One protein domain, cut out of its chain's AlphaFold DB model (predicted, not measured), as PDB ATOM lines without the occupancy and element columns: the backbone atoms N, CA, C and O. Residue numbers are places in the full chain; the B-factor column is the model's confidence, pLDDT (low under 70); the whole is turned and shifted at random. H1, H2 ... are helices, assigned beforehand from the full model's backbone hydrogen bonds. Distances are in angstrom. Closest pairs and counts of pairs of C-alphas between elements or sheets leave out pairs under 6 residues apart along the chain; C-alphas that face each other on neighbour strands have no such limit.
ATOM      1  N   ARG A  15     -48.478 -44.241  33.370       87.81
ATOM      2  CA  ARG A  15     -48.051 -45.550  33.866       87.81
ATOM      3  C   ARG A  15     -47.553 -46.378  32.687       87.81
ATOM      4  O   ARG A  15     -48.290 -46.576  31.725       87.81
ATOM      5  N   CYS A  16     -46.303 -46.822  32.756       89.25
ATOM      6  CA  CYS A  16     -45.733 -47.776  31.813       89.25
ATOM      7  C   CYS A  16     -45.771 -49.154  32.472       89.25
ATOM      8  O   CYS A  16     -45.057 -49.384  33.443       89.25
ATOM      9  N   GLU A  17     -46.624 -50.043  31.975       93.00
ATOM     10  CA  GLU A  17     -46.670 -51.434  32.425       93.00
ATOM     11  C   GLU A  17     -45.785 -52.275  31.507       93.00
ATOM     12  O   GLU A  17     -45.844 -52.151  30.284       93.00
ATOM     13  N   VAL A  18     -44.934 -53.100  32.108       94.94
ATOM     14  CA  VAL A  18     -43.995 -53.992  31.420       94.94
ATOM     15  C   VAL A  18     -44.010 -55.348  32.119       94.94
ATOM     16  O   VAL A  18     -44.420 -55.443  33.273       94.94
ATOM     17  N   SER A  19     -43.575 -56.399  31.425       93.12
ATOM     18  CA  SER A  19     -43.706 -57.784  31.893       93.12
ATOM     19  C   SER A  19     -42.401 -58.432  32.364       93.12
ATOM     20  O   SER A  19     -42.398 -59.623  32.657       93.12
ATOM     21  N   SER A  20     -41.283 -57.700  32.401       95.38
ATOM     22  CA  SER A  20     -39.999 -58.236  32.867       95.38
ATOM     23  C   SER A  20     -39.114 -57.171  33.505       95.38
ATOM     24  O   SER A  20     -39.199 -55.992  33.143       95.38
ATOM     25  N   THR A  21     -38.215 -57.608  34.393       95.19
ATOM     26  CA  THR A  21     -37.189 -56.746  34.989       95.19
ATOM     27  C   THR A  21     -36.311 -56.095  33.918       95.19
ATOM     28  O   THR A  21     -36.154 -54.878  33.936       95.19
ATOM     29  N   ASP A  22     -35.816 -56.849  32.924       96.44
ATOM     30  CA  ASP A  22     -34.983 -56.286  31.840       96.44
ATOM     31  C   ASP A  22     -35.690 -55.136  31.108       96.44
ATOM     32  O   ASP A  22     -35.118 -54.063  30.908       96.44
ATOM     33  N   THR A  23     -36.975 -55.313  30.777       96.56
ATOM     34  CA  THR A  23     -37.751 -54.269  30.094       96.56
ATOM     35  C   THR A  23     -37.966 -53.056  30.999       96.56
ATOM     36  O   THR A  23     -37.903 -51.925  30.518       96.56
ATOM     37  N   MET A  24     -38.193 -53.263  32.302       97.38
ATOM     38  CA  MET A  24     -38.333 -52.175  33.278       97.38
ATOM     39  C   MET A  24     -37.051 -51.347  33.393       97.38
ATOM     40  O   MET A  24     -37.101 -50.114  33.323       97.38
ATOM     41  N   LEU A  25     -35.899 -52.010  33.518       97.75
ATOM     42  CA  LEU A  25     -34.591 -51.363  33.614       97.75
ATOM     43  C   LEU A  25     -34.251 -50.606  32.328       97.75
ATOM     44  O   LEU A  25     -33.904 -49.425  32.378       97.75
ATOM     45  N   ALA A  26     -34.438 -51.235  31.166       96.94
ATOM     46  CA  ALA A  26     -34.216 -50.598  29.872       96.94
ATOM     47  C   ALA A  26     -35.135 -49.384  29.646       96.94
ATOM     48  O   ALA A  26     -34.685 -48.339  29.174       96.94
ATOM     49  N   ALA A  27     -36.421 -49.491  29.999       95.94
ATOM     50  CA  ALA A  27     -37.378 -48.397  29.849       95.94
ATOM     51  C   ALA A  27     -37.071 -47.220  30.786       95.94
ATOM     52  O   ALA A  27     -37.253 -46.067  30.385       95.94
ATOM     53  N   THR A  28     -36.602 -47.509  32.003       97.00
ATOM     54  CA  THR A  28     -36.219 -46.501  32.999       97.00
ATOM     55  C   THR A  28     -34.958 -45.759  32.560       97.00
ATOM     56  O   THR A  28     -34.966 -44.530  32.519       97.00
ATOM     57  N   ALA A  29     -33.923 -46.483  32.122       97.31
ATOM     58  CA  ALA A  29     -32.689 -45.897  31.597       97.31
ATOM     59  C   ALA A  29     -32.933 -45.010  30.357       97.31
ATOM     60  O   ALA A  29     -32.335 -43.948  30.206       97.31
ATOM     61  N   ALA A  30     -33.852 -45.408  29.470       95.75
ATOM     62  CA  ALA A  30     -34.103 -44.705  28.211       95.75
ATOM     63  C   ALA A  30     -34.934 -43.411  28.341       95.75
ATOM     64  O   ALA A  30     -35.068 -42.669  27.362       95.75
ATOM     65  N   LYS A  31     -35.557 -43.136  29.495       93.12
ATOM     66  CA  LYS A  31     -36.551 -42.059  29.643       93.12
ATOM     67  C   LYS A  31     -36.179 -41.106  30.777       93.12
ATOM     68  O   LYS A  31     -36.319 -41.423  31.952       93.12
ATOM     69  N   ALA A  32     -35.808 -39.876  30.425       91.00
ATOM     70  CA  ALA A  32     -35.461 -38.847  31.403       91.00
ATOM     71  C   ALA A  32     -36.610 -38.551  32.390       91.00
ATOM     72  O   ALA A  32     -37.681 -38.054  32.011       91.00
ATOM     73  N   GLY A  33     -36.347 -38.800  33.674       91.25
ATOM     74  CA  GLY A  33     -37.311 -38.643  34.764       91.25
ATOM     75  C   GLY A  33     -38.263 -39.829  34.943       91.25
ATOM     76  O   GLY A  33     -39.255 -39.684  35.652       91.25
ATOM     77  N   ALA A  34     -38.005 -40.967  34.295       94.56
ATOM     78  CA  ALA A  34     -38.695 -42.207  34.616       94.56
ATOM     79  C   ALA A  34     -38.250 -42.743  35.982       94.56
ATOM     80  O   ALA A  34     -37.114 -42.547  36.409       94.56
ATOM     81  N   ILE A  35     -39.174 -43.434  36.640       95.25
ATOM     82  CA  ILE A  35     -38.935 -44.210  37.849       95.25
ATOM     83  C   ILE A  35     -39.500 -45.608  37.611       95.25
ATOM     84  O   ILE A  35     -40.597 -45.755  37.065       95.25
ATOM     85  N   GLY A  36     -38.727 -46.613  37.996       94.56
ATOM     86  CA  GLY A  36     -39.084 -48.022  37.919       94.56
ATOM     87  C   GLY A  36     -38.661 -48.733  39.198       94.56
ATOM     88  O   GLY A  36     -38.101 -48.116  40.104       94.56
ATOM     89  N   TYR A  37     -38.940 -50.028  39.264       94.44
ATOM     90  CA  TYR A  37     -38.559 -50.883  40.380       94.44
ATOM     91  C   TYR A  37     -38.004 -52.207  39.851       94.44
ATOM     92  O   TYR A  37     -38.436 -52.694  38.807       94.44
ATOM     93  N   SER A  38     -37.036 -52.768  40.562       94.50
ATOM     94  CA  SER A  38     -36.405 -54.053  40.269       94.50
ATOM     95  C   SER A  38     -35.732 -54.580  41.531       94.50
ATOM     96  O   SER A  38     -35.565 -53.840  42.505       94.50
ATOM     97  N   GLU A  39     -35.264 -55.821  41.489       92.06
ATOM     98  CA  GLU A  39     -34.231 -56.283  42.405       92.06
ATOM     99  C   GLU A  39     -32.921 -55.488  42.220       92.06
ATOM    100  O   GLU A  39     -32.616 -54.989  41.130       92.06
ATOM    101  N   ALA A  40     -32.141 -55.342  43.298       91.62
ATOM    102  CA  ALA A  40     -30.924 -54.530  43.296       91.62
ATOM    103  C   ALA A  40     -29.794 -55.148  42.455       91.62
ATOM    104  O   ALA A  40     -29.163 -54.441  41.671       91.62
ATOM    105  N   ALA A  41     -29.582 -56.462  42.579       89.00
ATOM    106  CA  ALA A  41     -28.571 -57.199  41.817       89.00
ATOM    107  C   ALA A  41     -28.829 -57.153  40.301       89.00
ATOM    108  O   ALA A  41     -27.899 -57.046  39.501       89.00
ATOM    109  N   GLY A  42     -30.108 -57.139  39.907       91.62
ATOM    110  CA  GLY A  42     -30.530 -56.993  38.518       91.62
ATOM    111  C   GLY A  42     -30.073 -55.674  37.893       91.62
ATOM    112  O   GLY A  42     -29.770 -55.649  36.706       91.62
ATOM    113  N   VAL A  43     -29.949 -54.592  38.675       95.00
ATOM    114  CA  VAL A  43     -29.396 -53.315  38.188       95.00
ATOM    115  C   VAL A  43     -27.904 -53.446  37.898       95.00
ATOM    116  O   VAL A  43     -27.464 -53.038  36.826       95.00
ATOM    117  N   ASP A  44     -27.143 -54.028  38.827       91.44
ATOM    118  CA  ASP A  44     -25.681 -54.106  38.741       91.44
ATOM    119  C   ASP A  44     -25.222 -54.980  37.559       91.44
ATOM    120  O   ASP A  44     -24.225 -54.673  36.906       91.44
ATOM    121  N   GLY A  45     -25.984 -56.032  37.234       89.81
ATOM    122  CA  GLY A  45     -25.738 -56.907  36.082       89.81
ATOM    123  C   GLY A  45     -26.323 -56.420  34.749       89.81
ATOM    124  O   GLY A  45     -26.087 -57.044  33.711       89.81
ATOM    125  N   HIS A  46     -27.100 -55.335  34.732       96.38
ATOM    126  CA  HIS A  46     -27.789 -54.888  33.522       96.38
ATOM    127  C   HIS A  46     -26.885 -54.040  32.618       96.38
ATOM    128  O   HIS A  46     -26.113 -53.193  33.062       96.38
ATOM    129  N   ARG A  47     -27.056 -54.181  31.298       96.88
ATOM    130  CA  ARG A  47     -26.296 -53.433  30.273       96.88
ATOM    131  C   ARG A  47     -26.369 -51.905  30.401       96.88
ATOM    132  O   ARG A  47     -25.519 -51.223  29.845       96.88
ATOM    133  N   ALA A  48     -27.403 -51.396  31.070       96.94
ATOM    134  CA  ALA A  48     -27.648 -49.970  31.283       96.94
ATOM    135  C   ALA A  48     -27.404 -49.531  32.742       96.94
ATOM    136  O   ALA A  48     -28.038 -48.596  33.227       96.94
ATOM    137  N   ALA A  49     -26.562 -50.256  33.487       95.69
ATOM    138  CA  ALA A  49     -26.268 -49.942  34.886       95.69
ATOM    139  C   ALA A  49     -25.720 -48.513  35.068       95.69
ATOM    140  O   ALA A  49     -26.023 -47.864  36.063       95.69
ATOM    141  N   GLY A  50     -24.955 -48.000  34.096       96.31
ATOM    142  CA  GLY A  50     -24.366 -46.655  34.148       96.31
ATOM    143  C   GLY A  50     -25.376 -45.510  34.004       96.31
ATOM    144  O   GLY A  50     -25.081 -44.376  34.374       96.31
ATOM    145  N   GLU A  51     -26.567 -45.795  33.482       96.75
ATOM    146  CA  GLU A  51     -27.664 -44.848  33.272       96.75
ATOM    147  C   GLU A  51     -28.722 -44.910  34.383       96.75
ATOM    148  O   GLU A  51     -29.671 -44.121  34.392       96.75
ATOM    149  N   LEU A  52     -28.577 -45.853  35.313       97.38
ATOM    150  CA  LEU A  52     -29.518 -46.107  36.391       97.38
ATOM    151  C   LEU A  52     -28.946 -45.630  37.725       97.38
ATOM    152  O   LEU A  52     -27.752 -45.716  37.996       97.38
ATOM    153  N   VAL A  53     -29.833 -45.144  38.591       95.75
ATOM    154  CA  VAL A  53     -29.484 -44.758  39.959       95.75
ATOM    155  C   VAL A  53     -30.347 -45.566  40.910       95.75
ATOM    156  O   VAL A  53     -31.571 -45.437  40.911       95.75
ATOM    157  N   LYS A  54     -29.699 -46.385  41.741       95.12
ATOM    158  CA  LYS A  54     -30.349 -47.055  42.866       95.12
ATOM    159  C   LYS A  54     -30.663 -46.012  43.940       95.12
ATOM    160  O   LYS A  54     -29.769 -45.306  44.407       95.12
ATOM    161  N   LEU A  55     -31.939 -45.873  44.292       94.81
ATOM    162  CA  LEU A  55     -32.365 -44.913  45.307       94.81
ATOM    163  C   LEU A  55     -32.145 -45.485  46.705       94.81
ATOM    164  O   LEU A  55     -32.455 -46.644  46.965       94.81
TER     165      LEU A  55
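AT A GLANCE: This is residues 15 to 55 of the 128 residues of an uncharacterized protein of Streptomyces sp. CNZ287 (UniProt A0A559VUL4). This is a small, rounded knot of loops with little regular structure, in which the chain covers two adjacent sides of the helix H1: residues 34 to 38 of the link run back along one side of it, and residues 46 to 52 lie over the side next to that one. The one-turn helix H2 lies where the link ends. The printed part has 41 residues with two named helices, H1 then H2, and no named strand; these hold 14 residues, and the class is all helix. It is compact, with a radius of gyration of the C-alphas of 9.1 A and spans of 24 by 21 by 17 A.

IN THESE COORDINATES: H1, residues 21 to 29, is 12.2 A long from C-alpha 21 at (-37.189, -56.746, 34.989). H2, residues 40 to 44, ends at C-alpha 44 at (-25.681, -54.106, 38.741).

HOW THE PARTS SIT: H1 and H2 are close but not clearly touching; their closest C-alphas, of Leu 25 and Val 43, are 7.2 A apart. In H1 every O i to N i+4 pair is within hydrogen-bond range; in H2, 0 of 1, but 2 of 2 O i to N i+3 pairs.

THE WHOLE: The C-alphas farthest apart, of Arg 15 and Gly 45, are 25.1 A apart. The printed part has no cut, the H1 to H2 link is short, and no printed residue is under 70 in pLDDT.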